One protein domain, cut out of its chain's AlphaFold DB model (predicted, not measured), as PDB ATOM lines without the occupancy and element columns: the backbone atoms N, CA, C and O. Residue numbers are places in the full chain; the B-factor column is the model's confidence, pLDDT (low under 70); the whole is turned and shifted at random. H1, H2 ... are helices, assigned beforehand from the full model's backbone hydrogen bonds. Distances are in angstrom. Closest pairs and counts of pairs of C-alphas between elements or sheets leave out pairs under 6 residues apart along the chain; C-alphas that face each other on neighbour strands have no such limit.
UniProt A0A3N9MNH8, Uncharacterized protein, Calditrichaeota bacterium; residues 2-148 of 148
ATOM      1  N   THR A   2     -13.533 -21.959 -17.764       57.75
ATOM      2  CA  THR A   2     -13.133 -20.857 -18.665       57.75
ATOM      3  C   THR A   2     -14.158 -19.717 -18.761       57.75
ATOM      4  O   THR A   2     -13.758 -18.553 -18.770       57.75
ATOM      5  N   GLU A   3     -15.459 -20.021 -18.759       60.41
ATOM      6  CA  GLU A   3     -16.545 -19.023 -18.851       60.41
ATOM      7  C   GLU A   3     -16.574 -18.016 -17.684       60.41
ATOM      8  O   GLU A   3     -16.936 -16.850 -17.868       60.41
ATOM      9  N   ASP A   4     -16.115 -18.425 -16.497       84.19
ATOM     10  CA  ASP A   4     -16.123 -17.579 -15.297       84.19
ATOM     11  C   ASP A   4     -15.065 -16.463 -15.415       84.19
ATOM     12  O   ASP A   4     -15.352 -15.286 -15.202       84.19
ATOM     13  N   TYR A   5     -13.857 -16.782 -15.903       87.06
ATOM     14  CA  TYR A   5     -12.789 -15.789 -16.098       87.06
ATOM     15  C   TYR A   5     -13.110 -14.758 -17.176       87.06
ATOM     16  O   TYR A   5     -12.748 -13.590 -17.034       87.06
ATOM     17  N   HIS A   6     -13.779 -15.174 -18.255       88.94
ATOM     18  CA  HIS A   6     -14.216 -14.249 -19.299       88.94
ATOM     19  C   HIS A   6     -15.238 -13.249 -18.756       88.94
ATOM     20  O   HIS A   6     -15.089 -12.048 -18.980       88.94
ATOM     21  N   THR A   7     -16.205 -13.724 -17.972       93.25
ATOM     22  CA  THR A   7     -17.207 -12.868 -17.325       93.25
ATOM     23  C   THR A   7     -16.559 -11.880 -16.356       93.25
ATOM     24  O   THR A   7     -16.815 -10.678 -16.436       93.25
ATOM     25  N   LEU A   8     -15.655 -12.353 -15.491       94.75
ATOM     26  CA  LEU A   8     -14.923 -11.498 -14.551       94.75
ATOM     27  C   LEU A   8     -14.056 -10.459 -15.273       94.75
ATOM     28  O   LEU A   8     -14.022  -9.298 -14.865       94.75
ATOM     29  N   MET A   9     -13.391 -10.849 -16.363       96.06
ATOM     30  CA  MET A   9     -12.582  -9.938 -17.174       96.06
ATOM     31  C   MET A   9     -13.444  -8.847 -17.819       96.06
ATOM     32  O   MET A   9     -13.095  -7.671 -17.744       96.06
ATOM     33  N   ILE A  10     -14.591  -9.211 -18.406       96.00
ATOM     34  CA  ILE A  10     -15.530  -8.248 -19.004       96.00
ATOM     35  C   ILE A  10     -16.038  -7.272 -17.940       96.00
ATOM     36  O   ILE A  10     -16.019  -6.064 -18.164       96.00
ATOM     37  N   MET A  11     -16.430  -7.775 -16.766       96.50
ATOM     38  CA  MET A  11     -16.847  -6.944 -15.636       96.50
ATOM     39  C   MET A  11     -15.749  -5.967 -15.198       96.50
ATOM     40  O   MET A  11     -16.029  -4.790 -14.975       96.50
ATOM     41  N   ALA A  12     -14.499  -6.430 -15.109       96.69
ATOM     42  CA  ALA A  12     -13.365  -5.593 -14.728       96.69
ATOM     43  C   ALA A  12     -13.073  -4.504 -15.772       96.69
ATOM     44  O   ALA A  12     -12.876  -3.347 -15.404       96.69
ATOM     45  N   ILE A  13     -13.103  -4.842 -17.065       96.75
ATOM     46  CA  ILE A  13     -12.900  -3.887 -18.165       96.75
ATOM     47  C   ILE A  13     -14.038  -2.862 -18.211       96.75
ATOM     48  O   ILE A  13     -13.774  -1.666 -18.320       96.75
ATOM     49  N   ALA A  14     -15.291  -3.303 -18.082       96.81
ATOM     50  CA  ALA A  14     -16.449  -2.414 -18.070       96.81
ATOM     51  C   ALA A  14     -16.400  -1.449 -16.876       96.81
ATOM     52  O   ALA A  14     -16.542  -0.238 -17.053       96.81
ATOM     53  N   GLY A  15     -16.121  -1.961 -15.673       95.94
ATOM     54  CA  GLY A  15     -15.939  -1.132 -14.481       95.94
ATOM     55  C   GLY A  15     -14.778  -0.143 -14.623       95.94
ATOM     56  O   GLY A  15     -14.925   1.029 -14.273       95.94
ATOM     57  N   CYS A  16     -13.662  -0.576 -15.222       96.62
ATOM     58  CA  CYS A  16     -12.524   0.285 -15.539       96.62
ATOM     59  C   CYS A  16     -12.921   1.426 -16.483       96.62
ATOM     60  O   CYS A  16     -12.658   2.589 -16.183       96.62
ATOM     61  N   ALA A  17     -13.597   1.111 -17.590       95.94
ATOM     62  CA  ALA A  17     -14.026   2.095 -18.579       95.94
ATOM     63  C   ALA A  17     -14.966   3.141 -17.964       95.94
ATOM     64  O   ALA A  17     -14.742   4.338 -18.132       95.94
ATOM     65  N   VAL A  18     -15.964   2.706 -17.187       94.38
ATOM     66  CA  VAL A  18     -16.870   3.625 -16.479       94.38
ATOM     67  C   VAL A  18     -16.087   4.496 -15.493       94.38
ATOM     68  O   VAL A  18     -16.282   5.708 -15.463       94.38
ATOM     69  N   SER A  19     -15.156   3.916 -14.730       94.00
ATOM     70  CA  SER A  19     -14.310   4.666 -13.797       94.00
ATOM     71  C   SER A  19     -13.458   5.735 -14.498       94.00
ATOM     72  O   SER A  19     -13.399   6.871 -14.026       94.00
ATOM     73  N   ILE A  20     -12.862   5.413 -15.652       93.38
ATOM     74  CA  ILE A  20     -12.096   6.363 -16.475       93.38
ATOM     75  C   ILE A  20     -13.000   7.486 -16.984       93.38
ATOM     76  O   ILE A  20     -12.628   8.652 -16.884       93.38
ATOM     77  N   ILE A  21     -14.191   7.155 -17.490       92.31
ATOM     78  CA  ILE A  21     -15.161   8.142 -17.977       92.31
ATOM     79  C   ILE A  21     -15.500   9.139 -16.864       92.31
ATOM     80  O   ILE A  21     -15.363  10.347 -17.063       92.31
ATOM     81  N   ILE A  22     -15.857   8.647 -15.672       90.38
ATOM     82  CA  ILE A  22     -16.120   9.496 -14.497       90.38
ATOM     83  C   ILE A  22     -14.908  10.379 -14.205       90.38
ATOM     84  O   ILE A  22     -15.057  11.584 -14.000       90.38
ATOM     85  N   HIS A  23     -13.709   9.798 -14.216       90.56
ATOM     86  CA  HIS A  23     -12.489  10.534 -13.926       90.56
ATOM     87  C   HIS A  23     -12.261  11.687 -14.914       90.56
ATOM     88  O   HIS A  23     -12.043  12.824 -14.493       90.56
ATOM     89  N   VAL A  24     -12.406  11.433 -16.215       90.19
ATOM     90  CA  VAL A  24     -12.280  12.451 -17.269       90.19
ATOM     91  C   VAL A  24     -13.309  13.570 -17.082       90.19
ATOM     92  O   VAL A  24     -12.932  14.741 -17.086       90.19
ATOM     93  N   PHE A  25     -14.579  13.245 -16.821       89.06
ATOM     94  CA  PHE A  25     -15.605  14.259 -16.545       89.06
ATOM     95  C   PHE A  25     -15.260  15.128 -15.328       89.06
ATOM     96  O   PHE A  25     -15.412  16.350 -15.371       89.06
ATOM     97  N   THR A  26     -14.723  14.524 -14.264       86.69
ATOM     98  CA  THR A  26     -14.319  15.277 -13.066       86.69
ATOM     99  C   THR A  26     -13.104  16.178 -13.301       86.69
ATOM    100  O   THR A  26     -13.001  17.220 -12.657       86.69
ATOM    101  N   ILE A  27     -12.211  15.842 -14.241       84.38
ATOM    102  CA  ILE A  27     -11.101  16.721 -14.647       84.38
ATOM    103  C   ILE A  27     -11.639  17.992 -15.315       84.38
ATOM    104  O   ILE A  27     -11.154  19.082 -15.018       84.38
ATOM    105  N   PHE A  28     -12.674  17.873 -16.148       85.12
ATOM    106  CA  PHE A  28     -13.329  19.009 -16.808       85.12
ATOM    107  C   PHE A  28     -14.340  19.749 -15.921       85.12
ATOM    108  O   PHE A  28     -15.104  20.576 -16.411       85.12
ATOM    109  N   ASN A  29     -14.350  19.467 -14.614       78.88
ATOM    110  CA  ASN A  29     -15.264  20.068 -13.645       78.88
ATOM    111  C   ASN A  29     -16.756  19.848 -13.978       78.88
ATOM    112  O   ASN A  29     -17.623  20.603 -13.541       78.88
ATOM    113  N   MET A  30     -17.063  18.796 -14.743       73.62
ATOM    114  CA  MET A  30     -18.424  18.414 -15.109       73.62
ATOM    115  C   MET A  30     -18.938  17.385 -14.096       73.62
ATOM    116  O   MET A  30     -18.675  16.189 -14.216       73.62
ATOM    117  N   ALA A  31     -19.663  17.837 -13.070       63.22
ATOM    118  CA  ALA A  31     -20.338  16.945 -12.127       63.22
ATOM    119  C   ALA A  31     -21.824  16.809 -12.473       63.22
ATOM    120  O   ALA A  31     -22.637  17.640 -12.087       63.22
ATOM    121  N   PHE A  32     -22.174  15.726 -13.166       62.59
ATOM    122  CA  PHE A  32     -23.567  15.287 -13.363       62.59
ATOM    123  C   PHE A  32     -23.895  13.990 -12.605       62.59
ATOM    124  O   PHE A  32     -24.995  13.454 -12.715       62.59
ATOM    125  N   LEU A  33     -22.929  13.448 -11.860       64.62
ATOM    126  CA  LEU A  33     -22.981  12.085 -11.343       64.62
ATOM    127  C   LEU A  33     -23.390  12.053  -9.870       64.62
ATOM    128  O   LEU A  33     -22.816  12.744  -9.029       64.62
ATOM    129  N   THR A  34     -24.365  11.199  -9.562       70.44
ATOM    130  CA  THR A  34     -24.791  10.899  -8.191       70.44
ATOM    131  C   THR A  34     -23.796   9.949  -7.508       70.44
ATOM    132  O   THR A  34     -23.096   9.180  -8.170       70.44
ATOM    133  N   ASN A  35     -23.775   9.930  -6.168       74.00
ATOM    134  CA  ASN A  35     -22.969   8.986  -5.365       74.00
ATOM    135  C   ASN A  35     -23.245   7.503  -5.670       74.00
ATOM    136  O   ASN A  35     -22.442   6.638  -5.318       74.00
ATOM    137  N   ILE A  36     -24.369   7.202  -6.323       83.25
ATOM    138  CA  ILE A  36     -24.808   5.840  -6.629       83.25
ATOM    139  C   ILE A  36     -23.808   5.148  -7.560       83.25
ATOM    140  O   ILE A  36     -23.465   3.993  -7.329       83.25
ATOM    141  N   ILE A  37     -23.296   5.841  -8.580       86.62
ATOM    142  CA  ILE A  37     -22.430   5.212  -9.587       86.62
ATOM    143  C   ILE A  37     -21.072   4.802  -8.985       86.62
ATOM    144  O   ILE A  37     -20.720   3.626  -9.100       86.62
ATOM    145  N   PRO A  38     -20.324   5.682  -8.285       85.88
ATOM    146  CA  PRO A  38     -19.115   5.267  -7.577       85.88
ATOM    147  C   PRO A  38     -19.362   4.141  -6.566       85.88
ATOM    148  O   PRO A  38     -18.539   3.236  -6.454       85.88
ATOM    149  N   MET A  39     -20.501   4.154  -5.864       89.31
ATOM    150  CA  MET A  39     -20.859   3.095  -4.915       89.31
ATOM    151  C   MET A  39     -21.053   1.739  -5.610       89.31
ATOM    152  O   MET A  39     -20.524   0.730  -5.147       89.31
ATOM    153  N   LEU A  40     -21.755   1.705  -6.747       92.81
ATOM    154  CA  LEU A  40     -21.920   0.486  -7.544       92.81
ATOM    155  C   LEU A  40     -20.577  -0.037  -8.070       92.81
ATOM    156  O   LEU A  40     -20.331  -1.241  -8.027       92.81
ATOM    157  N   LEU A  41     -19.678   0.855  -8.499       94.12
ATOM    158  CA  LEU A  41     -18.318   0.478  -8.897       94.12
ATOM    159  C   LEU A  41     -17.506  -0.093  -7.726       94.12
ATOM    160  O   LEU A  41     -16.760  -1.053  -7.917       94.12
ATOM    161  N   PHE A  42     -17.681   0.439  -6.513       93.44
ATOM    162  CA  PHE A  42     -17.073  -0.120  -5.303       93.44
ATOM    163  C   PHE A  42     -17.602  -1.520  -4.960       93.44
ATOM    164  O   PHE A  42     -16.837  -2.403  -4.576       93.44
ATOM    165  N   ILE A  43     -18.902  -1.757  -5.118       95.50
ATOM    166  CA  ILE A  43     -19.478  -3.094  -4.915       95.50
ATOM    167  C   ILE A  43     -18.924  -4.065  -5.965       95.50
ATOM    168  O   ILE A  43     -18.531  -5.183  -5.629       95.50
ATOM    169  N   LEU A  44     -18.828  -3.622  -7.222       96.19
ATOM    170  CA  LEU A  44     -18.270  -4.420  -8.308       96.19
ATOM    171  C   LEU A  44     -16.802  -4.785  -8.052       96.19
ATOM    172  O   LEU A  44     -16.439  -5.953  -8.187       96.19
ATOM    173  N   ILE A  45     -15.961  -3.826  -7.648       95.94
ATOM    174  CA  ILE A  45     -14.548  -4.120  -7.376       95.94
ATOM    175  C   ILE A  45     -14.400  -5.082  -6.193       95.94
ATOM    176  O   ILE A  45     -13.617  -6.027  -6.272       95.94
ATOM    177  N   LEU A  46     -15.205  -4.917  -5.138       96.00
ATOM    178  CA  LEU A  46     -15.211  -5.834  -3.999       96.00
ATOM    179  C   LEU A  46     -15.586  -7.257  -4.437       96.00
ATOM    180  O   LEU A  46     -14.907  -8.216  -4.071       96.00
ATOM    181  N   TYR A  47     -16.625  -7.392  -5.264       95.88
ATOM    182  CA  TYR A  47     -17.037  -8.673  -5.834       95.88
ATOM    183  C   TYR A  47     -15.906  -9.339  -6.636       95.88
ATOM    184  O   TYR A  47     -15.611 -10.518  -6.419       95.88
ATOM    185  N   LEU A  48     -15.227  -8.586  -7.510       96.06
ATOM    186  CA  LEU A  48     -14.113  -9.097  -8.314       96.06
ATOM    187  C   LEU A  48     -12.960  -9.599  -7.437       96.06
ATOM    188  O   LEU A  48     -12.456 -10.701  -7.660       96.06
ATOM    189  N   TYR A  49     -12.571  -8.840  -6.411       94.62
ATOM    190  CA  TYR A  49     -11.489  -9.227  -5.500       94.62
ATOM    191  C   TYR A  49     -11.856 -10.441  -4.637       94.62
ATOM    192  O   TYR A  49     -11.014 -11.317  -4.428       94.62
ATOM    193  N   LEU A  50     -13.109 -10.545  -4.179       94.19
ATOM    194  CA  LEU A  50     -13.602 -11.724  -3.459       94.19
ATOM    195  C   LEU A  50     -13.594 -12.982  -4.332       94.19
ATOM    196  O   LEU A  50     -13.296 -14.070  -3.842       94.19
ATOM    197  N   LYS A  51     -13.915 -12.858  -5.622       93.50
ATOM    198  CA  LYS A  51     -13.826 -13.977  -6.566       93.50
ATOM    199  C   LYS A  51     -12.375 -14.358  -6.837       93.50
ATOM    200  O   LYS A  51     -12.025 -15.525  -6.695       93.50
ATOM    201  N   CYS A  52     -11.519 -13.381  -7.131       91.50
ATOM    202  CA  CYS A  52     -10.099 -13.625  -7.380       91.50
ATOM    203  C   CYS A  52      -9.396 -14.274  -6.184       91.50
ATOM    204  O   CYS A  52      -8.613 -15.198  -6.378       91.50
ATOM    205  N   SER A  53      -9.694 -13.843  -4.954       90.56
ATOM    206  CA  SER A  53      -9.081 -14.413  -3.749       90.56
ATOM    207  C   SER A  53      -9.449 -15.881  -3.528       90.56
ATOM    208  O   SER A  53      -8.609 -16.646  -3.058       90.56
ATOM    209  N   ARG A  54     -10.663 -16.301  -3.919       89.19
ATOM    210  CA  ARG A  54     -11.065 -17.715  -3.890       89.19
ATOM    211  C   ARG A  54     -10.218 -18.550  -4.848       89.19
ATOM    212  O   ARG A  54      -9.581 -19.487  -4.386       89.19
ATOM    213  N   TYR A  55     -10.108 -18.156  -6.120       88.06
ATOM    214  CA  TYR A  55      -9.259 -18.892  -7.072       88.06
ATOM    215  C   TYR A  55      -7.796 -18.909  -6.644       88.06
ATOM    216  O   TYR A  55      -7.111 -19.914  -6.791       88.06
ATOM    217  N   LEU A  56      -7.305 -17.801  -6.092       86.38
ATOM    218  CA  LEU A  56      -5.928 -17.700  -5.633       86.38
ATOM    219  C   LEU A  56      -5.651 -18.652  -4.467       86.38
ATOM    220  O   LEU A  56      -4.597 -19.278  -4.425       86.38
ATOM    221  N   LYS A  57      -6.609 -18.797  -3.546       85.06
ATOM    222  CA  LYS A  57      -6.540 -19.774  -2.455       85.06
ATOM    223  C   LYS A  57      -6.469 -21.206  -2.987       85.06
ATOM    224  O   LYS A  57      -5.671 -21.988  -2.473       85.06
ATOM    225  N   ASP A  58      -7.263 -21.528  -4.005       84.56
ATOM    226  CA  ASP A  58      -7.260 -22.855  -4.626       84.56
ATOM    227  C   ASP A  58      -5.914 -23.128  -5.320       84.56
ATOM    228  O   ASP A  58      -5.276 -24.143  -5.050       84.56
ATOM    229  N   ILE A  59      -5.405 -22.160  -6.090       83.44
ATOM    230  CA  ILE A  59      -4.088 -22.228  -6.747       83.44
ATOM    231  C   ILE A  59      -2.954 -22.438  -5.734       83.44
ATOM    232  O   ILE A  59      -2.052 -23.240  -5.978       83.44
ATOM    233  N   LEU A  60      -2.970 -21.734  -4.599       82.06
ATOM    234  CA  LEU A  60      -1.925 -21.858  -3.575       82.06
ATOM    235  C   LEU A  60      -1.928 -23.215  -2.894       82.06
ATOM    236  O   LEU A  60      -0.866 -23.777  -2.636       82.06
ATOM    237  N   ARG A  61      -3.125 -23.731  -2.601       80.75
ATOM    238  CA  ARG A  61      -3.287 -25.049  -1.990       80.75
ATOM    239  C   ARG A  61      -2.699 -26.144  -2.879       80.75
ATOM    240  O   ARG A  61      -2.204 -27.136  -2.357       80.75
ATOM    241  N   GLU A  62      -2.760 -25.963  -4.194       78.94
ATOM    242  CA  GLU A  62      -2.289 -26.942  -5.171       78.94
ATOM    243  C   GLU A  62      -0.797 -26.809  -5.508       78.94
ATOM    244  O   GLU A  62      -0.130 -27.823  -5.683       78.94
ATOM    245  N   ASN A  63      -0.259 -25.587  -5.595       71.25
ATOM    246  CA  ASN A  63       1.103 -25.367  -6.105       71.25
ATOM    247  C   ASN A  63       2.191 -25.319  -5.020       71.25
ATOM    248  O   ASN A  63       3.366 -25.197  -5.357       71.25
ATOM    249  N   ASN A  64       1.835 -25.408  -3.729       69.56
ATOM    250  CA  ASN A  64       2.784 -25.331  -2.604       69.56
ATOM    251  C   ASN A  64       3.713 -24.092  -2.660       69.56
ATOM    252  O   ASN A  64       4.792 -24.070  -2.063       69.56
ATOM    253  N   GLU A  65       3.308 -23.052  -3.398       66.50
ATOM    254  CA  GLU A  65       4.116 -21.858  -3.598       66.50
ATOM    255  C   GLU A  65       4.048 -20.936  -2.382       66.50
ATOM    256  O   GLU A  65       2.986 -20.657  -1.825       66.50
ATOM    257  N   THR A  66       5.208 -20.409  -1.999       63.94
ATOM    258  CA  THR A  66       5.381 -19.561  -0.816       63.94
ATOM    259  C   THR A  66       5.089 -18.081  -1.071       63.94
ATOM    260  O   THR A  66       4.918 -17.335  -0.109       63.94
ATOM    261  N   SER A  67       4.989 -17.625  -2.331       79.38
ATOM    262  CA  SER A  67       4.726 -16.210  -2.643       79.38
ATOM    263  C   SER A  67       3.722 -16.003  -3.777       79.38
ATOM    264  O   SER A  67       4.057 -15.973  -4.961       79.38
ATOM    265  N   ILE A  68       2.483 -15.714  -3.379       78.62
ATOM    266  CA  ILE A  68       1.379 -15.271  -4.245       78.62
ATOM    267  C   ILE A  68       1.789 -14.110  -5.156       78.62
ATOM    268  O   ILE A  68       1.430 -14.058  -6.331       78.62
ATOM    269  N   VAL A  69       2.517 -13.144  -4.594       81.19
ATOM    270  CA  VAL A  69       2.893 -11.917  -5.299       81.19
ATOM    271  C   VAL A  69       3.847 -12.244  -6.440       81.19
ATOM    272  O   VAL A  69       3.669 -11.746  -7.551       81.19
ATOM    273  N   TYR A  70       4.826 -13.113  -6.188       82.19
ATOM    274  CA  TYR A  70       5.742 -13.579  -7.223       82.19
ATOM    275  C   TYR A  70       4.993 -14.352  -8.314       82.19
ATOM    276  O   TYR A  70       5.146 -14.051  -9.501       82.19
ATOM    277  N   LEU A  71       4.101 -15.265  -7.918       82.56
ATOM    278  CA  LEU A  71       3.294 -16.048  -8.848       82.56
ATOM    279  C   LEU A  71       2.472 -15.153  -9.785       82.56
ATOM    280  O   LEU A  71       2.574 -15.276 -11.002       82.56
ATOM    281  N   ILE A  72       1.718 -14.195  -9.240       84.50
ATOM    282  CA  ILE A  72       0.900 -13.270 -10.038       84.50
ATOM    283  C   ILE A  72       1.783 -12.407 -10.940       84.50
ATOM    284  O   ILE A  72       1.554 -12.311 -12.146       84.50
ATOM    285  N   THR A  73       2.810 -11.770 -10.375       85.12
ATOM    286  CA  THR A  73       3.647 -10.837 -11.138       85.12
ATOM    287  C   THR A  73       4.439 -11.544 -12.233       85.12
ATOM    288  O   THR A  73       4.656 -10.949 -13.282       85.12
ATOM    289  N   SER A  74       4.819 -12.811 -12.078       86.69
ATOM    290  CA  SER A  74       5.511 -13.561 -13.138       86.69
ATOM    291  C   SER A  74       4.628 -13.865 -14.363       86.69
ATOM    292  O   SER A  74       5.154 -14.069 -15.456       86.69
ATOM    293  N   ARG A  75       3.296 -13.852 -14.209       89.06
ATOM    294  CA  ARG A  75       2.322 -14.258 -15.243       89.06
ATOM    295  C   ARG A  75       1.705 -13.089 -16.008       89.06
ATOM    296  O   ARG A  75       1.178 -13.275 -17.098       89.06
ATOM    297  N   ILE A  76       1.768 -11.880 -15.458       91.56
ATOM    298  CA  ILE A  76       1.231 -10.673 -16.099       91.56
ATOM    299  C   ILE A  76       2.189 -10.199 -17.209       91.56
ATOM    300  O   ILE A  76       3.398 -10.114 -16.969       91.56
ATOM    301  N   PRO A  77       1.694  -9.815 -18.402       92.31
ATOM    302  CA  PRO A  77       2.533  -9.259 -19.452       92.31
ATOM    303  C   PRO A  77       3.089  -7.891 -19.042       92.31
ATOM    304  O   PRO A  77       2.440  -7.114 -18.343       92.31
ATOM    305  N   VAL A  78       4.297  -7.573 -19.509       93.12
ATOM    306  CA  VAL A  78       5.048  -6.378 -19.085       93.12
ATOM    307  C   VAL A  78       4.241  -5.085 -19.259       93.12
ATOM    308  O   VAL A  78       4.215  -4.262 -18.348       93.12
ATOM    309  N   TRP A  79       3.522  -4.926 -20.375       92.94
ATOM    310  CA  TRP A  79       2.698  -3.738 -20.631       92.94
ATOM    311  C   TRP A  79       1.609  -3.529 -19.565       92.94
ATOM    312  O   TRP A  79       1.371  -2.403 -19.137       92.94
ATOM    313  N   LEU A  80       0.988  -4.609 -19.082       93.25
ATOM    314  CA  LEU A  80      -0.082  -4.534 -18.089       93.25
ATOM    315  C   LEU A  80       0.474  -4.209 -16.698       93.25
ATOM    316  O   LEU A  80      -0.159  -3.467 -15.953       93.25
ATOM    317  N   LYS A  81       1.691  -4.668 -16.374       92.25
ATOM    318  CA  LYS A  81       2.393  -4.237 -15.151       92.25
ATOM    319  C   LYS A  81       2.623  -2.730 -15.149       92.25
ATOM    320  O   LYS A  81       2.305  -2.071 -14.164       92.25
ATOM    321  N   TRP A  82       3.126  -2.188 -16.260       93.06
ATOM    322  CA  TRP A  82       3.359  -0.751 -16.394       93.06
ATOM    323  C   TRP A  82       2.073   0.059 -16.253       93.06
ATOM    324  O   TRP A  82       2.094   1.085 -15.582       93.06
ATOM    325  N   LEU A  83       0.950  -0.420 -16.799       92.12
ATOM    326  CA  LEU A  83      -0.350   0.224 -16.590       92.12
ATOM    327  C   LEU A  83      -0.756   0.223 -15.113       92.12
ATOM    328  O   LEU A  83      -1.106   1.275 -14.586       92.12
ATOM    329  N   VAL A  84      -0.664  -0.918 -14.421       94.06
ATOM    330  CA  VAL A  84      -0.990  -0.994 -12.986       94.06
ATOM    331  C   VAL A  84      -0.117  -0.034 -12.174       94.06
ATOM    332  O   VAL A  84      -0.637   0.689 -11.327       94.06
ATOM    333  N   TYR A  85       1.188   0.029 -12.451       93.69
ATOM    334  CA  TYR A  85       2.093   0.954 -11.767       93.69
ATOM    335  C   TYR A  85       1.780   2.419 -12.077       93.69
ATOM    336  O   TYR A  85       1.717   3.231 -11.156       93.69
ATOM    337  N   ALA A  86       1.529   2.756 -13.345       94.00
ATOM    338  CA  ALA A  86       1.194   4.114 -13.760       94.00
ATOM    339  C   ALA A  86      -0.101   4.599 -13.093       94.00
ATOM    340  O   ALA A  86      -0.120   5.677 -12.499       94.00
ATOM    341  N   PHE A  87      -1.162   3.788 -13.119       93.00
ATOM    342  CA  PHE A  87      -2.434   4.146 -12.492       93.00
ATOM    343  C   PHE A  87      -2.377   4.099 -10.961       93.00
ATOM    344  O   PHE A  87      -3.007   4.931 -10.312       93.00
ATOM    345  N   GLY A  88      -1.589   3.197 -10.371       93.12
ATOM    346  CA  GLY A  88      -1.339   3.177  -8.929       93.12
ATOM    347  C   GLY A  88      -0.653   4.458  -8.450       93.12
ATOM    348  O   GLY A  88      -1.128   5.110  -7.522       93.12
ATOM    349  N   LEU A  89       0.411   4.875  -9.142       94.88
ATOM    350  CA  LEU A  89       1.102   6.133  -8.863       94.88
ATOM    351  C   LEU A  89       0.178   7.341  -9.081       94.88
ATOM    352  O   LEU A  89       0.139   8.262  -8.267       94.88
ATOM    353  N   TYR A  90      -0.620   7.313 -10.147       90.56
ATOM    354  CA  TYR A  90      -1.605   8.348 -10.442       90.56
ATOM    355  C   TYR A  90      -2.680   8.485  -9.351       90.56
ATOM    356  O   TYR A  90      -3.055   9.602  -8.983       90.56
ATOM    357  N   ALA A  91      -3.165   7.371  -8.799       91.56
ATOM    358  CA  ALA A  91      -4.109   7.380  -7.685       91.56
ATOM    359  C   ALA A  91      -3.485   7.997  -6.424       91.56
ATOM    360  O   ALA A  91      -4.135   8.811  -5.765       91.56
ATOM    361  N   ILE A  92      -2.214   7.689  -6.134       91.69
ATOM    362  CA  ILE A  92      -1.462   8.304  -5.025       91.69
ATOM    363  C   ILE A  92      -1.351   9.819  -5.225       91.69
ATOM    364  O   ILE A  92      -1.669  10.579  -4.313       91.69
ATOM    365  N   PHE A  93      -0.972  10.283  -6.420       88.81
ATOM    366  CA  PHE A  93      -0.905  11.718  -6.708       88.81
ATOM    367  C   PHE A  93      -2.260  12.417  -6.528       88.81
ATOM    368  O   PHE A  93      -2.321  13.475  -5.902       88.81
ATOM    369  N   ASN A  94      -3.357  11.824  -7.011       86.44
ATOM    370  CA  ASN A  94      -4.695  12.387  -6.799       86.44
ATOM    371  C   ASN A  94      -5.084  12.420  -5.314       86.44
ATOM    372  O   ASN A  94      -5.688  13.397  -4.871       86.44
ATOM    373  N   PHE A  95      -4.719  11.395  -4.539       88.00
ATOM    374  CA  PHE A  95      -4.921  11.379  -3.090       88.00
ATOM    375  C   PHE A  95      -4.160  12.506  -2.390       88.00
ATOM    376  O   PHE A  95      -4.744  13.214  -1.572       88.00
ATOM    377  N   LEU A  96      -2.900  12.740  -2.758       86.88
ATOM    378  CA  LEU A  96      -2.104  13.839  -2.207       86.88
ATOM    379  C   LEU A  96      -2.705  15.209  -2.551       86.88
ATOM    380  O   LEU A  96      -2.841  16.054  -1.667       86.88
ATOM    381  N   ILE A  97      -3.131  15.421  -3.802       84.12
ATOM    382  CA  ILE A  97      -3.806  16.663  -4.220       84.12
ATOM    383  C   ILE A  97      -5.082  16.878  -3.402       84.12
ATOM    384  O   ILE A  97      -5.310  17.983  -2.903       84.12
ATOM    385  N   PHE A  98      -5.896  15.831  -3.248       84.69
ATOM    386  CA  PHE A  98      -7.111  15.877  -2.442       84.69
ATOM    387  C   PHE A  98      -6.807  16.233  -0.985       84.69
ATOM    388  O   PHE A  98      -7.466  17.115  -0.436       84.69
ATOM    389  N   TYR A  99      -5.814  15.579  -0.378       83.88
ATOM    390  CA  TYR A  99      -5.418  15.797   1.012       83.88
ATOM    391  C   TYR A  99      -4.958  17.240   1.249       83.88
ATOM    392  O   TYR A  99      -5.434  17.896   2.171       83.88
ATOM    393  N   ILE A 100      -4.115  17.775   0.360       83.38
ATOM    394  CA  ILE A 100      -3.644  19.165   0.428       83.38
ATOM    395  C   ILE A 100      -4.820  20.150   0.327       83.38
ATOM    396  O   ILE A 100      -4.893  21.097   1.107       83.38
ATOM    397  N   HIS A 101      -5.765  19.922  -0.591       75.56
ATOM    398  CA  HIS A 101      -6.901  20.831  -0.805       75.56
ATOM    399  C   HIS A 101      -7.992  20.735   0.270       75.56
ATOM    400  O   HIS A 101      -8.719  21.706   0.485       75.56
ATOM    401  N   ASN A 102      -8.135  19.584   0.934       74.25
ATOM    402  CA  ASN A 102      -9.200  19.329   1.910       74.25
ATOM    403  C   ASN A 102      -8.703  19.306   3.364       74.25
ATOM    404  O   ASN A 102      -9.453  18.904   4.248       74.25
ATOM    405  N   ASN A 103      -7.487  19.792   3.634       66.56
ATOM    406  CA  ASN A 103      -6.916  19.936   4.979       66.56
ATOM    407  C   ASN A 103      -7.566  21.084   5.790       66.56
ATOM    408  O   ASN A 103      -6.888  21.896   6.419       66.56
ATOM    409  N   LYS A 104      -8.901  21.179   5.777       60.00
ATOM    410  CA  LYS A 104      -9.655  22.049   6.683       60.00
ATOM    411  C   LYS A 104     -10.014  21.254   7.946       60.00
ATOM    412  O   LYS A 104     -10.649  20.206   7.830       60.00
ATOM    413  N   PRO A 105      -9.617  21.711   9.146       46.97
ATOM    414  CA  PRO A 105     -10.005  21.063  10.390       46.97
ATOM    415  C   PRO A 105     -11.518  21.205  10.596       46.97
ATOM    416  O   PRO A 105     -12.046  22.313  10.622       46.97
ATOM    417  N   GLY A 106     -12.195  20.068  10.753       54.06
ATOM    418  CA  GLY A 106     -13.630  19.997  11.020       54.06
ATOM    419  C   GLY A 106     -14.479  19.985   9.751       54.06
ATOM    420  O   GLY A 106     -14.673  21.016   9.125       54.06
ATOM    421  N   TYR A 107     -14.959  18.795   9.386       47.19
ATOM    422  CA  TYR A 107     -16.316  18.460   8.927       47.19
ATOM    423  C   TYR A 107     -16.255  17.142   8.145       47.19
ATOM    424  O   TYR A 107     -15.602  17.041   7.107       47.19
ATOM    425  N   ILE A 108     -16.988  16.132   8.621       50.78
ATOM    426  CA  ILE A 108     -17.412  15.017   7.774       50.78
ATOM    427  C   ILE A 108     -18.517  15.583   6.878       50.78
ATOM    428  O   ILE A 108     -19.696  15.550   7.217       50.78
ATOM    429  N   ASP A 109     -18.121  16.207   5.774       61.69
ATOM    430  CA  ASP A 109     -19.051  16.671   4.754       61.69
ATOM    431  C   ASP A 109     -19.328  15.524   3.773       61.69
ATOM    432  O   ASP A 109     -18.425  15.052   3.077       61.69
ATOM    433  N   PHE A 110     -20.580  15.075   3.711       60.56
ATOM    434  CA  PHE A 110     -21.025  14.024   2.792       60.56
ATOM    435  C   PHE A 110     -21.421  14.559   1.408       60.56
ATOM    436  O   PHE A 110     -21.790  13.769   0.536       60.56
ATOM    437  N   ASN A 111     -21.323  15.873   1.167       67.00
ATOM    438  CA  ASN A 111     -21.619  16.426  -0.147       67.00
ATOM    439  C   ASN A 111     -20.639  15.923  -1.204       67.00
ATOM    440  O   ASN A 111     -19.420  15.839  -0.997       67.00
ATOM    441  N   VAL A 112     -21.207  15.628  -2.370       67.38
ATOM    442  CA  VAL A 112     -20.471  15.232  -3.564       67.38
ATOM    443  C   VAL A 112     -19.799  16.464  -4.131       67.38
ATOM    444  O   VAL A 112     -20.453  17.342  -4.686       67.38
ATOM    445  N   SER A 113     -18.481  16.537  -3.993       78.69
ATOM    446  CA  SER A 113     -17.680  17.538  -4.683       78.69
ATOM    447  C   SER A 113     -16.925  16.889  -5.834       78.69
ATOM    448  O   SER A 113     -16.526  15.722  -5.763       78.69
ATOM    449  N   VAL A 114     -16.686  17.661  -6.895       81.88
ATOM    450  CA  VAL A 114     -15.899  17.223  -8.061       81.88
ATOM    451  C   VAL A 114     -14.548  16.658  -7.621       81.88
ATOM    452  O   VAL A 114     -14.110  15.638  -8.143       81.88
ATOM    453  N   ILE A 115     -13.912  17.260  -6.609       83.44
ATOM    454  CA  ILE A 115     -12.613  16.807  -6.103       83.44
ATOM    455  C   ILE A 115     -12.691  15.451  -5.379       83.44
ATOM    456  O   ILE A 115     -11.790  14.630  -5.547       83.44
ATOM    457  N   LYS A 116     -13.780  15.166  -4.645       84.50
ATOM    458  CA  LYS A 116     -14.032  13.838  -4.049       84.50
ATOM    459  C   LYS A 116     -14.297  12.797  -5.136       84.50
ATOM    460  O   LYS A 116     -13.719  11.715  -5.092       84.50
ATOM    461  N   LEU A 117     -15.116  13.127  -6.139       85.62
ATOM    462  CA  LEU A 117     -15.378  12.230  -7.272       85.62
ATOM    463  C   LEU A 117     -14.110  11.949  -8.083       85.62
ATOM    464  O   LEU A 117     -13.884  10.805  -8.474       85.62
ATOM    465  N   ARG A 118     -13.257  12.957  -8.291       87.19
ATOM    466  CA  ARG A 118     -11.954  12.809  -8.951       87.19
ATOM    467  C   ARG A 118     -11.046  11.861  -8.177       87.19
ATOM    468  O   ARG A 118     -10.466  10.958  -8.773       87.19
ATOM    469  N   LEU A 119     -10.966  12.022  -6.856       89.12
ATOM    470  CA  LEU A 119     -10.213  11.107  -6.000       89.12
ATOM    471  C   LEU A 119     -10.734   9.670  -6.125       89.12
ATOM    472  O   LEU A 119      -9.974   8.756  -6.439       89.12
ATOM    473  N   VAL A 120     -12.035   9.482  -5.891       89.81
ATOM    474  CA  VAL A 120     -12.667   8.159  -5.858       89.81
ATOM    475  C   VAL A 120     -12.531   7.447  -7.201       89.81
ATOM    476  O   VAL A 120     -12.102   6.298  -7.239       89.81
ATOM    477  N   SER A 121     -12.832   8.124  -8.308       90.81
ATOM    478  CA  SER A 121     -12.680   7.556  -9.654       90.81
ATOM    479  C   SER A 121     -11.219   7.273 -10.020       90.81
ATOM    480  O   SER A 121     -10.939   6.281 -10.689       90.81
ATOM    481  N   GLY A 122     -10.262   8.078  -9.548       91.06
ATOM    482  CA  GLY A 122      -8.834   7.805  -9.735       91.06
ATOM    483  C   GLY A 122      -8.402   6.514  -9.033       91.06
ATOM    484  O   GLY A 122      -7.762   5.658  -9.645       91.06
ATOM    485  N   ILE A 123      -8.826   6.336  -7.778       93.44
ATOM    486  CA  ILE A 123      -8.579   5.115  -6.996       93.44
ATOM    487  C   ILE A 123      -9.263   3.906  -7.643       93.44
ATOM    488  O   ILE A 123      -8.615   2.885  -7.861       93.44
ATOM    489  N   LEU A 124     -10.549   4.021  -7.991       94.62
ATOM    490  CA  LEU A 124     -11.300   2.942  -8.637       94.62
ATOM    491  C   LEU A 124     -10.632   2.504  -9.943       94.62
ATOM    492  O   LEU A 124     -10.488   1.308 -10.174       94.62
ATOM    493  N   THR A 125     -10.142   3.446 -10.753       94.44
ATOM    494  CA  THR A 125      -9.436   3.137 -12.006       94.44
ATOM    495  C   THR A 125      -8.201   2.278 -11.743       94.44
ATOM    496  O   THR A 125      -8.028   1.239 -12.381       94.44
ATOM    497  N   ALA A 126      -7.376   2.657 -10.761       95.38
ATOM    498  CA  ALA A 126      -6.197   1.885 -10.378       95.38
ATOM    499  C   ALA A 126      -6.558   0.480  -9.868       95.38
ATOM    500  O   ALA A 126      -5.925  -0.502 -10.261       95.38
ATOM    501  N   LEU A 127      -7.608   0.368  -9.047       95.94
ATOM    502  CA  LEU A 127      -8.085  -0.919  -8.543       95.94
ATOM    503  C   LEU A 127      -8.610  -1.819  -9.667       95.94
ATOM    504  O   LEU A 127      -8.310  -3.010  -9.680       95.94
ATOM    505  N   PHE A 128      -9.342  -1.276 -10.643       97.00
ATOM    506  CA  PHE A 128      -9.800  -2.058 -11.793       97.00
ATOM    507  C   PHE A 128      -8.635  -2.545 -12.662       97.00
ATOM    508  O   PHE A 128      -8.646  -3.703 -13.071       97.00
ATOM    509  N   PHE A 129      -7.598  -1.730 -12.894       95.69
ATOM    510  CA  PHE A 129      -6.395  -2.205 -13.592       95.69
ATOM    511  C   PHE A 129      -5.695  -3.333 -12.832       95.69
ATOM    512  O   PHE A 129      -5.297  -4.328 -13.441       95.69
ATOM    513  N   ALA A 130      -5.587  -3.220 -11.505       94.69
ATOM    514  CA  ALA A 130      -5.045  -4.288 -10.673       94.69
ATOM    515  C   ALA A 130      -5.910  -5.564 -10.735       94.69
ATOM    516  O   ALA A 130      -5.362  -6.662 -10.841       94.69
ATOM    517  N   ALA A 131      -7.242  -5.436 -10.758       95.44
ATOM    518  CA  ALA A 131      -8.157  -6.562 -10.947       95.44
ATOM    519  C   ALA A 131      -7.975  -7.235 -12.317       95.44
ATOM    520  O   ALA A 131      -7.901  -8.459 -12.383       95.44
ATOM    521  N   ILE A 132      -7.847  -6.462 -13.402       96.00
ATOM    522  CA  ILE A 132      -7.582  -6.984 -14.756       96.00
ATOM    523  C   ILE A 132      -6.276  -7.788 -14.766       96.00
ATOM    524  O   ILE A 132      -6.248  -8.918 -15.255       96.00
ATOM    525  N   ALA A 133      -5.208  -7.239 -14.178       94.81
ATOM    526  CA  ALA A 133      -3.927  -7.925 -14.006       94.81
ATOM    527  C   ALA A 133      -4.068  -9.240 -13.225       94.81
ATOM    528  O   ALA A 133      -3.535 -10.270 -13.639       94.81
ATOM    529  N   LEU A 134      -4.812  -9.215 -12.121       94.00
ATOM    530  CA  LEU A 134      -5.036 -10.380 -11.273       94.00
ATOM    531  C   LEU A 134      -5.815 -11.484 -12.001       94.00
ATOM    532  O   LEU A 134      -5.378 -12.632 -12.021       94.00
ATOM    533  N   ILE A 135      -6.933 -11.136 -12.644       94.69
ATOM    534  CA  ILE A 135      -7.763 -12.079 -13.408       94.69
ATOM    535  C   ILE A 135      -6.957 -12.667 -14.570       94.69
ATOM    536  O   ILE A 135      -7.033 -13.869 -14.821       94.69
ATOM    537  N   TYR A 136      -6.150 -11.844 -15.249       94.00
ATOM    538  CA  TYR A 136      -5.257 -12.311 -16.307       94.00
ATOM    539  C   TYR A 136      -4.271 -13.361 -15.783       94.00
ATOM    540  O   TYR A 136      -4.157 -14.438 -16.366       94.00
ATOM    541  N   ALA A 137      -3.585 -13.068 -14.674       92.06
ATOM    542  CA  ALA A 137      -2.609 -13.979 -14.086       92.06
ATOM    543  C   ALA A 137      -3.247 -15.313 -13.683       92.06
ATOM    544  O   ALA A 137      -2.735 -16.371 -14.035       92.06
ATOM    545  N   ILE A 138      -4.396 -15.259 -13.000       91.06
ATOM    546  CA  ILE A 138      -5.157 -16.446 -12.587       91.06
ATOM    547  C   ILE A 138      -5.563 -17.278 -13.812       91.06
ATOM    548  O   ILE A 138      -5.431 -18.503 -13.801       91.06
ATOM    549  N   LYS A 139      -6.020 -16.629 -14.890       92.06
ATOM    550  CA  LYS A 139      -6.379 -17.312 -16.136       92.06
ATOM    551  C   LYS A 139      -5.172 -18.001 -16.783       92.06
ATOM    552  O   LYS A 139      -5.313 -19.139 -17.220       92.06
ATOM    553  N   ASP A 140      -4.008 -17.348 -16.853       90.31
ATOM    554  CA  ASP A 140      -2.810 -17.950 -17.460       90.31
ATOM    555  C   ASP A 140      -2.281 -19.141 -16.646       90.31
ATOM    556  O   ASP A 140      -1.924 -20.162 -17.230       90.31
ATOM    557  N   ILE A 141      -2.296 -19.046 -15.310       87.88
ATOM    558  CA  ILE A 141      -1.898 -20.149 -14.420       87.88
ATOM    559  C   ILE A 141      -2.760 -21.385 -14.679       87.88
ATOM    560  O   ILE A 141      -2.226 -22.472 -14.881       87.88
ATOM    561  N   ASN A 142      -4.083 -21.211 -14.725       85.88
ATOM    562  CA  ASN A 142      -4.998 -22.328 -14.948       85.88
ATOM    563  C   ASN A 142      -4.898 -22.894 -16.366       85.88
ATOM    564  O   ASN A 142      -4.895 -24.106 -16.528       85.88
ATOM    565  N   ARG A 143      -4.735 -22.046 -17.390       85.50
ATOM    566  CA  ARG A 143      -4.547 -22.522 -18.769       85.50
ATOM    567  C   ARG A 143      -3.324 -23.433 -18.893       85.50
ATOM    568  O   ARG A 143      -3.409 -24.472 -19.528       85.50
ATOM    569  N   LYS A 144      -2.200 -23.063 -18.271       79.62
ATOM    570  CA  LYS A 144      -0.979 -23.885 -18.299       79.62
ATOM    571  C   LYS A 144      -1.119 -25.209 -17.553       79.62
ATOM    572  O   LYS A 144      -0.396 -26.141 -17.872       79.62
ATOM    573  N   LYS A 145      -2.018 -25.286 -16.569       73.75
ATOM    574  CA  LYS A 145      -2.335 -26.534 -15.871       73.75
ATOM    575  C   LYS A 145      -3.084 -27.508 -16.782       73.75
ATOM    576  O   LYS A 145      -2.792 -28.690 -16.734       73.75
ATOM    577  N   ASP A 146      -3.996 -27.010 -17.615       73.56
ATOM    578  CA  ASP A 146      -4.767 -27.840 -18.554       73.56
ATOM    579  C   ASP A 146      -3.918 -28.352 -19.744       73.56
ATOM    580  O   ASP A 146      -4.343 -29.248 -20.468       73.56
ATOM    581  N   GLU A 147      -2.732 -27.772 -19.967       73.31
ATOM    582  CA  GLU A 147      -1.782 -28.149 -21.029       73.31
ATOM    583  C   GLU A 147      -0.756 -29.223 -20.587       73.31
ATOM    584  O   GLU A 147       0.027 -29.679 -21.424       73.31
ATOM    585  N   LEU A 148      -0.741 -29.613 -19.303       59.78
ATOM    586  CA  LEU A 148       0.164 -30.607 -18.693       59.78
ATOM    587  C   LEU A 148      -0.564 -31.921 -18.380       59.78
ATOM    588  O   LEU A 148       0.082 -32.979 -18.551       59.78
TER     589      LEU A 148
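This is residues 2 to 148 of the 148 residues of an uncharacterized protein of Calditrichaeota bacterium (UniProt A0A3N9MNH8). A rod of helices is built round one long helix, H5, with H1, H2 and H4 packed lengthwise round it and short H3 crossing it. Residues 103 to 109 stick out near one end. The printed part has 147 residues with five named helices, H1 to H5 in chain order, and no named strand: the class is all helix. It is only just compact, close to loose, with a radius of gyration of the C-alphas of 17.5 A and spans of 57 by 27 by 27 A.

H1, residues 2 to 27, begins at C-alpha 2 (-13.133, -20.857, -18.665) and is 37.8 A long. H2, residues 36 to 63, measures 40.6 A. H3 is residues 68 to 75, and H4, residues 78 to 101, measures 34.9 A. H5, residues 114 to 146, measures 47.6 A and ends at C-alpha 146 (-4.767, -27.840, -18.554).

H5 is the hub, touching the other four helices. H1, H2 and H5 form a bundle, helices side by side. H1 touches H5 at C-alphas 16 and 128, 5.2 A apart at their closest, with a shallow tilt of 20 degrees, opposite ways. H2 touches H5 at a shallow tilt of 27 degrees, the same way; the closest C-alphas, of Cys 52 and Ile 135, are 6.6 A apart. H1 and H2 are a hairpin at a steep tilt of 37 degrees, only just beyond shallow; residues 8 to 19 of H1 alone touch residues 38 to 48 of H2, with C-alphas 15 and 41 closest at 6.3 A. H4 and H5 are a hairpin at a shallow tilt of 22 degrees, with C-alphas 87 and 126 closest at 4.9 A. H3 touches residues 134 to 141 of H5 alone, about perpendicular at 77 degrees, with C-alphas 75 and 137 closest at 5.1 A. H4 is apart from H1 and H2. In H1, H2, H4 and H5 every O i to N i+4 pair is within hydrogen-bond range; in H3, 3 of 4 are.

The C-alphas farthest apart, of Gly 106 and Leu 148, are 60.3 A apart. The printed part has no cut. The link from H4 to H5, 12 residues, is long. Confidence is under 70 at residues 2 to 3, 31 to 33, 64 to 66, 103 to 112 and 148.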